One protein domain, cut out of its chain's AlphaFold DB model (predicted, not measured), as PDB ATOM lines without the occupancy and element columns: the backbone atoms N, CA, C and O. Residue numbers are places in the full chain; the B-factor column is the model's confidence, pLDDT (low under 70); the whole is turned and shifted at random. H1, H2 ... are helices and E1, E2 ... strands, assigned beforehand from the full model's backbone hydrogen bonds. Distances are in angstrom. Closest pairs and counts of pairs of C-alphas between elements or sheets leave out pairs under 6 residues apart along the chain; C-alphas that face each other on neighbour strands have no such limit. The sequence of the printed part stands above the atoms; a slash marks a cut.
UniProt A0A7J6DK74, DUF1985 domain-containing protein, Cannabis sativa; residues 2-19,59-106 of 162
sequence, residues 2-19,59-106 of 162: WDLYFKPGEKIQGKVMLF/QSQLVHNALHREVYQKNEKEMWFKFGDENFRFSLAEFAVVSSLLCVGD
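AT A GLANCE: This is residues 2 to 19 and 59 to 106 of the 162 residues of the protein "DUF1985 domain-containing protein" of Cannabis sativa (UniProt A0A7J6DK74). A two-stranded hairpin, E1 and E2, makes the crossbar of a loose, open arch, with a short helix at each end: H1 near the end where E1 turns into E2, and H2 straight after E2 at the other. Residues 2 to 19, a long stretch with no named element, pass along the side of H1 away from H2, and residues 70 to 71 pair briefly with residues 80 to 81 of E1. The printed part has 66 residues with two named helices and two named strands, in the order H1, E1, E2, H2. The sheet has the order E1 - E2 and is antiparallel, and the class is mixed, helices and strands, with under half of the residues in named elements. The whole is loose, with a radius of gyration of the C-alphas of 13.8 A, and spans 40 by 33 by 21 A.

IN THESE COORDINATES: Begin at C-alpha 2, at (505.700, 207.950, 829.505), and go along residues 2 to 19 to the cut. Beyond it, find C-alpha 60 at (516.490, 207.504, 807.094), where helix H1 begins; it covers residues 60 to 67 and is 10.7 A long from first to last C-alpha. Strand E1, residues 78 to 83, is 16.1 A long, and strand E2, residues 86 to 91, is 16.3 A long. Helix H2, residues 92 to 99, is 10.2 A long and ends with C-alpha 99 at (498.718, 204.945, 802.609).

HOW THE PARTS SIT: Look first at the hairpin of E1 and E2, antiparallel neighbours with 156 degrees between their directions. The C-alphas of residues 80 and 89 face each other at 4.6 A; N 81 and O 88 are within hydrogen-bond range at 2.9 A, and so are N 90 and O 79 at 2.8 A. Residues 70 to 71 are antiparallel to residues 80 to 81 of E1. The closest C-alphas of H1 and E1 are those of Ala 66 and Phe 81, 7.1 A apart. The closest of E1 and H2 are those of Glu 78 and Leu 92, at 6.6 A. H1 is apart from E2 and from H2. In H1 and H2 every O i to N i+4 pair is within hydrogen-bond range.

THE WHOLE: The C-alphas farthest apart are those of Gly 9 and Asp 106, at 40.2 A. Residues 20 to 58 are cut out, and C-alphas 19 and 59 are 10.6 A apart across the cut. The links E1 to E2 and E2 to H2 are tight, and H1 to E1 is short. Mean pLDDT of the printed part is 83.1; look to residues 11 to 19 for values under 70.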
ATOM      1  N   TRP A   2     505.637 208.866 830.650       82.75
ATOM      2  CA  TRP A   2     505.700 207.950 829.505       82.75
ATOM      3  C   TRP A   2     507.103 207.354 829.434       82.75
ATOM      4  O   TRP A   2     508.069 208.100 829.259       82.75
ATOM      5  N   ASP A   3     507.199 206.038 829.586       90.19
ATOM      6  CA  ASP A   3     508.470 205.324 829.552       90.19
ATOM      7  C   ASP A   3     508.900 205.094 828.103       90.19
ATOM      8  O   ASP A   3     508.110 204.615 827.286       90.19
ATOM      9  N   LEU A   4     510.154 205.426 827.780       90.25
ATOM     10  CA  LEU A   4     510.721 205.132 826.464       90.25
ATOM     11  C   LEU A   4     510.745 203.619 826.232       90.25
ATOM     12  O   LEU A   4     511.163 202.859 827.106       90.25
ATOM     13  N   TYR A   5     510.322 203.210 825.037       88.50
ATOM     14  CA  TYR A   5     510.366 201.822 824.595       88.50
ATOM     15  C   TYR A   5     511.817 201.339 824.478       88.50
ATOM     16  O   TYR A   5     512.166 200.276 824.986       88.50
ATOM     17  N   PHE A   6     512.676 202.170 823.880       85.88
ATOM     18  CA  PHE A   6     514.122 201.961 823.833       85.88
ATOM     19  C   PHE A   6     514.802 202.755 824.944       85.88
ATOM     20  O   PHE A   6     514.670 203.979 825.032       85.88
ATOM     21  N   LYS A   7     515.554 202.073 825.808       84.19
ATOM     22  CA  LYS A   7     516.202 202.742 826.940       84.19
ATOM     23  C   LYS A   7     517.410 203.561 826.477       84.19
ATOM     24  O   LYS A   7     518.127 203.151 825.561       84.19
ATOM     25  N   PRO A   8     517.718 204.692 827.140       75.69
ATOM     26  CA  PRO A   8     518.928 205.453 826.851       75.69
ATOM     27  C   PRO A   8     520.184 204.568 826.927       75.69
ATOM     28  O   PRO A   8     520.480 203.988 827.967       75.69
ATOM     29  N   GLY A   9     520.921 204.466 825.817       72.81
ATOM     30  CA  GLY A   9     522.127 203.637 825.712       72.81
ATOM     31  C   GLY A   9     521.912 202.245 825.108       72.81
ATOM     32  O   GLY A   9     522.901 201.590 824.768       72.81
ATOM     33  N   GLU A  10     520.666 201.811 824.889       75.12
ATOM     34  CA  GLU A  10     520.383 200.629 824.075       75.12
ATOM     35  C   GLU A  10     520.759 200.914 822.618       75.12
ATOM     36  O   GLU A  10     520.139 201.708 821.910       75.12
ATOM     37  N   LYS A  11     521.835 200.272 822.157       64.12
ATOM     38  CA  LYS A  11     522.236 200.330 820.754       64.12
ATOM     39  C   LYS A  11     521.434 199.302 819.974       64.12
ATOM     40  O   LYS A  11     521.752 198.116 820.014       64.12
ATOM     41  N   ILE A  12     520.462 199.767 819.198       66.94
ATOM     42  CA  ILE A  12     519.910 198.962 818.109       66.94
ATOM     43  C   ILE A  12     521.004 198.867 817.044       66.94
ATOM     44  O   ILE A  12     521.309 199.842 816.353       66.94
ATOM     45  N   GLN A  13     521.661 197.710 816.957       59.16
ATOM     46  CA  GLN A  13     522.654 197.462 815.920       59.16
ATOM     47  C   GLN A  13     521.937 197.326 814.576       59.16
ATOM     48  O   GLN A  13     521.260 196.340 814.313       59.16
ATOM     49  N   GLY A  14     522.072 198.340 813.727       58.62
ATOM     50  CA  GLY A  14     521.519 198.323 812.382       58.62
ATOM     51  C   GLY A  14     521.794 199.642 811.681       58.62
ATOM     52  O   GLY A  14     521.430 200.707 812.171       58.62
ATOM     53  N   LYS A  15     522.445 199.588 810.520       57.97
ATOM     54  CA  LYS A  15     522.478 200.736 809.618       57.97
ATOM     55  C   LYS A  15     521.153 200.721 808.867       57.97
ATOM     56  O   LYS A  15     520.887 199.754 808.158       57.97
ATOM     57  N   VAL A  16     520.331 201.762 809.013       58.59
ATOM     58  CA  VAL A  16     519.140 201.916 808.168       58.59
ATOM     59  C   VAL A  16     519.623 202.169 806.743       58.59
ATOM     60  O   VAL A  16     519.956 203.294 806.368       58.59
ATOM     61  N   MET A  17     519.736 201.093 805.969       53.34
ATOM     62  CA  MET A  17     519.991 201.154 804.540       53.34
ATOM     63  C   MET A  17     518.640 201.256 803.854       53.34
ATOM     64  O   MET A  17     517.992 200.251 803.598       53.34
ATOM     65  N   LEU A  18     518.209 202.488 803.602       54.75
ATOM     66  CA  LEU A  18     517.179 202.731 802.610       54.75
ATOM     67  C   LEU A  18     517.897 203.191 801.349       54.75
ATOM     68  O   LEU A  18     518.694 204.125 801.422       54.75
ATOM     69  N   PHE A  19     517.630 202.547 800.220       52.47
ATOM     70  CA  PHE A  19     517.910 203.135 798.918       52.47
ATOM     71  C   PHE A  19     516.699 204.006 798.628       52.47
ATOM     72  O   PHE A  19     515.657 203.469 798.251       52.47
ATOM     73  N   GLN A  59     514.979 211.162 804.852       78.31
ATOM     74  CA  GLN A  59     516.179 211.052 805.674       78.31
ATOM     75  C   GLN A  59     516.011 209.889 806.649       78.31
ATOM     76  O   GLN A  59     515.414 210.029 807.715       78.31
ATOM     77  N   SER A  60     516.574 208.734 806.292       77.00
ATOM     78  CA  SER A  60     516.490 207.504 807.094       77.00
ATOM     79  C   SER A  60     516.950 207.700 808.538       77.00
ATOM     80  O   SER A  60     516.367 207.132 809.458       77.00
ATOM     81  N   GLN A  61     517.951 208.556 808.753       81.19
ATOM     82  CA  GLN A  61     518.443 208.886 810.085       81.19
ATOM     83  C   GLN A  61     517.395 209.616 810.937       81.19
ATOM     84  O   GLN A  61     517.348 209.386 812.143       81.19
ATOM     85  N   LEU A  62     516.548 210.466 810.341       83.94
ATOM     86  CA  LEU A  62     515.459 211.117 811.076       83.94
ATOM     87  C   LEU A  62     514.422 210.094 811.521       83.94
ATOM     88  O   LEU A  62     514.036 210.113 812.683       83.94
ATOM     89  N   VAL A  63     514.031 209.170 810.638       84.12
ATOM     90  CA  VAL A  63     513.100 208.086 810.988       84.12
ATOM     91  C   VAL A  63     513.694 207.201 812.081       84.12
ATOM     92  O   VAL A  63     513.034 206.936 813.076       84.12
ATOM     93  N   HIS A  64     514.965 206.814 811.956       84.69
ATOM     94  CA  HIS A  64     515.657 206.052 812.993       84.69
ATOM     95  C   HIS A  64     515.646 206.781 814.342       84.69
ATOM     96  O   HIS A  64     515.275 206.206 815.359       84.69
ATOM     97  N   ASN A  65     516.011 208.065 814.351       85.69
ATOM     98  CA  ASN A  65     516.016 208.874 815.566       85.69
ATOM     99  C   ASN A  65     514.603 209.068 816.139       85.69
ATOM    100  O   ASN A  65     514.462 209.129 817.356       85.69
ATOM    101  N   ALA A  66     513.573 209.155 815.292       88.56
ATOM    102  CA  ALA A  66     512.175 209.212 815.708       88.56
ATOM    103  C   ALA A  66     511.732 207.904 816.379       88.56
ATOM    104  O   ALA A  66     511.112 207.959 817.434       88.56
ATOM    105  N   LEU A  67     512.117 206.741 815.843       89.38
ATOM    106  CA  LEU A  67     511.815 205.438 816.452       89.38
ATOM    107  C   LEU A  67     512.444 205.283 817.845       89.38
ATOM    108  O   LEU A  67     511.816 204.750 818.749       89.38
ATOM    109  N   HIS A  68     513.635 205.845 818.083       88.19
ATOM    110  CA  HIS A  68     514.236 205.904 819.432       88.19
ATOM    111  C   HIS A  68     513.470 206.783 820.428       88.19
ATOM    112  O   HIS A  68     513.768 206.775 821.623       88.19
ATOM    113  N   ARG A  69     512.509 207.579 819.957       91.25
ATOM    114  CA  ARG A  69     511.601 208.357 820.805       91.25
ATOM    115  C   ARG A  69     510.296 207.628 821.091       91.25
ATOM    116  O   ARG A  69     509.444 208.209 821.760       91.25
ATOM    117  N   GLU A  70     510.120 206.407 820.594       93.38
ATOM    118  CA  GLU A  70     508.931 205.609 820.870       93.38
ATOM    119  C   GLU A  70     508.780 205.369 822.377       93.38
ATOM    120  O   GLU A  70     509.761 205.144 823.091       93.38
ATOM    121  N   VAL A  71     507.547 205.451 822.868       94.12
ATOM    122  CA  VAL A  71     507.180 205.197 824.264       94.12
ATOM    123  C   VAL A  71     506.252 203.995 824.355       94.12
ATOM    124  O   VAL A  71     505.500 203.701 823.428       94.12
ATOM    125  N   TYR A  72     506.284 203.305 825.493       92.69
ATOM    126  CA  TYR A  72     505.422 202.155 825.725       92.69
ATOM    127  C   TYR A  72     503.938 202.522 825.602       92.69
ATOM    128  O   TYR A  72     503.441 203.428 826.273       92.69
ATOM    129  N   GLN A  73     503.217 201.746 824.793       90.88
ATOM    130  CA  GLN A  73     501.773 201.839 824.620       90.88
ATOM    131  C   GLN A  73     501.151 200.436 824.680       90.88
ATOM    132  O   GLN A  73     501.667 199.483 824.108       90.88
ATOM    133  N   LYS A  74     500.029 200.305 825.399       91.19
ATOM    134  CA  LYS A  74     499.264 199.051 825.524       91.19
ATOM    135  C   LYS A  74     498.407 198.755 824.294       91.19
ATOM    136  O   LYS A  74     498.047 197.608 824.063       91.19
ATOM    137  N   ASN A  75     498.018 199.789 823.553       91.56
ATOM    138  CA  ASN A  75     497.250 199.641 822.325       91.56
ATOM    139  C   ASN A  75     498.178 199.288 821.154       91.56
ATOM    140  O   ASN A  75     498.863 200.156 820.628       91.56
ATOM    141  N   GLU A  76     498.131 198.039 820.699       87.75
ATOM    142  CA  GLU A  76     498.944 197.523 819.585       87.75
ATOM    143  C   GLU A  76     498.682 198.221 818.236       87.75
ATOM    144  O   GLU A  76     499.446 198.057 817.289       87.75
ATOM    145  N   LYS A  77     497.600 199.005 818.120       89.50
ATOM    146  CA  LYS A  77     497.256 199.770 816.908       89.50
ATOM    147  C   LYS A  77     497.778 201.208 816.929       89.50
ATOM    148  O   LYS A  77     497.425 201.992 816.045       89.50
ATOM    149  N   GLU A  78     498.554 201.574 817.945       93.38
ATOM    150  CA  GLU A  78     499.082 202.916 818.140       93.38
ATOM    151  C   GLU A  78     500.566 202.881 818.488       93.38
ATOM    152  O   GLU A  78     500.976 202.213 819.431       93.38
ATOM    153  N   MET A  79     501.344 203.694 817.784       93.94
ATOM    154  CA  MET A  79     502.688 204.082 818.191       93.94
ATOM    155  C   MET A  79     502.637 205.495 818.761       93.94
ATOM    156  O   MET A  79     501.917 206.362 818.254       93.94
ATOM    157  N   TRP A  80     503.401 205.728 819.819       95.31
ATOM    158  CA  TRP A  80     503.513 207.035 820.453       95.31
ATOM    159  C   TRP A  80     504.980 207.426 820.547       95.31
ATOM    160  O   TRP A  80     505.816 206.601 820.895       95.31
ATOM    161  N   PHE A  81     505.285 208.687 820.254       94.75
ATOM    162  CA  PHE A  81     506.650 209.207 820.213       94.75
ATOM    163  C   PHE A  81     506.775 210.455 821.082       94.75
ATOM    164  O   PHE A  81     505.975 211.381 820.946       94.75
ATOM    165  N   LYS A  82     507.794 210.505 821.943       93.31
ATOM    166  CA  LYS A  82     508.073 211.650 822.818       93.31
ATOM    167  C   LYS A  82     509.096 212.591 822.184       93.31
ATOM    168  O   LYS A  82     510.293 212.293 822.140       93.31
ATOM    169  N   PHE A  83     508.640 213.759 821.743       91.88
ATOM    170  CA  PHE A  83     509.498 214.819 821.214       91.88
ATOM    171  C   PHE A  83     509.449 216.032 822.144       91.88
ATOM    172  O   PHE A  83     508.444 216.731 822.228       91.88
ATOM    173  N   GLY A  84     510.554 216.281 822.853       89.00
ATOM    174  CA  GLY A  84     510.576 217.284 823.918       89.00
ATOM    175  C   GLY A  84     509.593 216.911 825.028       89.00
ATOM    176  O   GLY A  84     509.659 215.800 825.562       89.00
ATOM    177  N   ASP A  85     508.679 217.830 825.326       89.81
ATOM    178  CA  ASP A  85     507.640 217.658 826.348       89.81
ATOM    179  C   ASP A  85     506.300 217.166 825.772       89.81
ATOM    180  O   ASP A  85     505.355 216.915 826.522       89.81
ATOM    181  N   GLU A  86     506.216 216.986 824.451       93.12
ATOM    182  CA  GLU A  86     505.000 216.569 823.755       93.12
ATOM    183  C   GLU A  86     505.061 215.103 823.308       93.12
ATOM    184  O   GLU A  86     506.120 214.566 822.967       93.12
ATOM    185  N   ASN A  87     503.892 214.455 823.283       92.56
ATOM    186  CA  ASN A  87     503.735 213.099 822.767       92.56
ATOM    187  C   ASN A  87     502.902 213.122 821.489       92.56
ATOM    188  O   ASN A  87     501.809 213.688 821.455       92.56
ATOM    189  N   PHE A  88     503.403 212.450 820.461       94.69
ATOM    190  CA  PHE A  88     502.793 212.379 819.143       94.69
ATOM    191  C   PHE A  88     502.306 210.965 818.883       94.69
ATOM    192  O   PHE A  88     503.050 210.006 819.073       94.69
ATOM    193  N   ARG A  89     501.062 210.842 818.424       94.69
ATOM    194  CA  ARG A  89     500.455 209.558 818.083       94.69
ATOM    195  C   ARG A  89     500.557 209.295 816.586       94.69
ATOM    196  O   ARG A  89     500.212 210.156 815.781       94.69
ATOM    197  N   PHE A  90     500.926 208.072 816.233       94.44
ATOM    198  CA  PHE A  90     500.732 207.500 814.907       94.44
ATOM    199  C   PHE A  90     499.973 206.180 815.049       94.44
ATOM    200  O   PHE A  90     500.519 205.177 815.501       94.44
ATOM    201  N   SER A  91     498.688 206.187 814.712       93.12
ATOM    202  CA  SER A  91     497.810 205.024 814.800       93.12
ATOM    203  C   SER A  91     497.486 204.453 813.426       93.12
ATOM    204  O   SER A  91     497.839 205.005 812.381       93.12
ATOM    205  N   LEU A  92     496.727 203.358 813.431       89.44
ATOM    206  CA  LEU A  92     496.125 202.795 812.227       89.44
ATOM    207  C   LEU A  92     495.323 203.830 811.411       89.44
ATOM    208  O   LEU A  92     495.260 203.716 810.189       89.44
ATOM    209  N   ALA A  93     494.732 204.843 812.057       89.12
ATOM    210  CA  ALA A  93     494.002 205.904 811.366       89.12
ATOM    211  C   ALA A  93     494.940 206.798 810.542       89.12
ATOM    212  O   ALA A  93     494.698 207.006 809.355       89.12
ATOM    213  N   GLU A  94     496.033 207.287 811.136       91.56
ATOM    214  CA  GLU A  94     497.034 208.075 810.414       91.56
ATOM    215  C   GLU A  94     497.707 207.235 809.314       91.56
ATOM    216  O   GLU A  94     497.899 207.725 808.200       91.56
ATOM    217  N   PHE A  95     497.973 205.949 809.567       88.19
ATOM    218  CA  PHE A  95     498.472 205.028 808.544       88.19
ATOM    219  C   PHE A  95     497.507 204.887 807.356       88.19
ATOM    220  O   PHE A  95     497.941 204.953 806.204       88.19
ATOM    221  N   ALA A  96     496.205 204.731 807.610       86.94
ATOM    222  CA  ALA A  96     495.187 204.639 806.561       86.94
ATOM    223  C   ALA A  96     495.125 205.918 805.714       86.94
ATOM    224  O   ALA A  96     495.010 205.843 804.494       86.94
ATOM    225  N   VAL A  97     495.265 207.090 806.341       85.19
ATOM    226  CA  VAL A  97     495.307 208.381 805.635       85.19
ATOM    227  C   VAL A  97     496.541 208.477 804.737       85.19
ATOM    228  O   VAL A  97     496.414 208.810 803.561       85.19
ATOM    229  N   VAL A  98     497.729 208.155 805.258       81.81
ATOM    230  CA  VAL A  98     498.992 208.273 804.505       81.81
ATOM    231  C   VAL A  98     499.068 207.263 803.360       81.81
ATOM    232  O   VAL A  98     499.478 207.605 802.255       81.81
ATOM    233  N   SER A  99     498.668 206.016 803.610       79.19
ATOM    234  CA  SER A  99     498.718 204.945 802.609       79.19
ATOM    235  C   SER A  99     497.518 204.944 801.660       79.19
ATOM    236  O   SER A  99     497.544 204.251 800.644       79.19
ATOM    237  N   SER A 100     496.458 205.689 802.000       81.31
ATOM    238  CA  SER A 100     495.131 205.614 801.372       81.31
ATOM    239  C   SER A 100     494.519 204.201 801.378       81.31
ATOM    240  O   SER A 100     493.562 203.926 800.651       81.31
ATOM    241  N   LEU A 101     495.057 203.282 802.188       83.88
ATOM    242  CA  LEU A 101     494.546 201.925 802.315       83.88
ATOM    243  C   LEU A 101     493.333 201.890 803.237       83.88
ATOM    244  O   LEU A 101     493.274 202.551 804.274       83.88
ATOM    245  N   LEU A 102     492.374 201.042 802.880       80.75
ATOM    246  CA  LEU A 102     491.254 200.737 803.753       80.75
ATOM    247  C   LEU A 102     491.737 199.813 804.879       80.75
ATOM    248  O   LEU A 102     491.803 198.599 804.713       80.75
ATOM    249  N   CYS A 103     492.068 200.384 806.033       81.88
ATOM    250  CA  CYS A 103     492.521 199.637 807.212       81.88
ATOM    251  C   CYS A 103     491.365 199.159 808.109       81.88
ATOM    252  O   CYS A 103     491.509 199.052 809.327       81.88
ATOM    253  N   VAL A 104     490.205 198.893 807.507       78.50
ATOM    254  CA  VAL A 104     489.016 198.355 808.175       78.50
ATOM    255  C   VAL A 104     488.519 197.125 807.421       78.50
ATOM    256  O   VAL A 104     488.543 197.095 806.193       78.50
ATOM    257  N   GLY A 105     488.049 196.117 808.156       74.88
ATOM    258  CA  GLY A 105     487.494 194.890 807.587       74.88
ATOM    259  C   GLY A 105     488.241 193.627 808.006       74.88
ATOM    260  O   GLY A 105     489.042 193.634 808.938       74.88
ATOM    261  N   ASP A 106     487.918 192.532 807.324       71.50
ATOM    262  CA  ASP A 106     488.421 191.198 807.633       71.50
ATOM    263  C   ASP A 106     489.799 190.945 807.001       71.50
ATOM    264  O   ASP A 106     489.955 191.041 805.772       71.50
TER     265      ASP A 106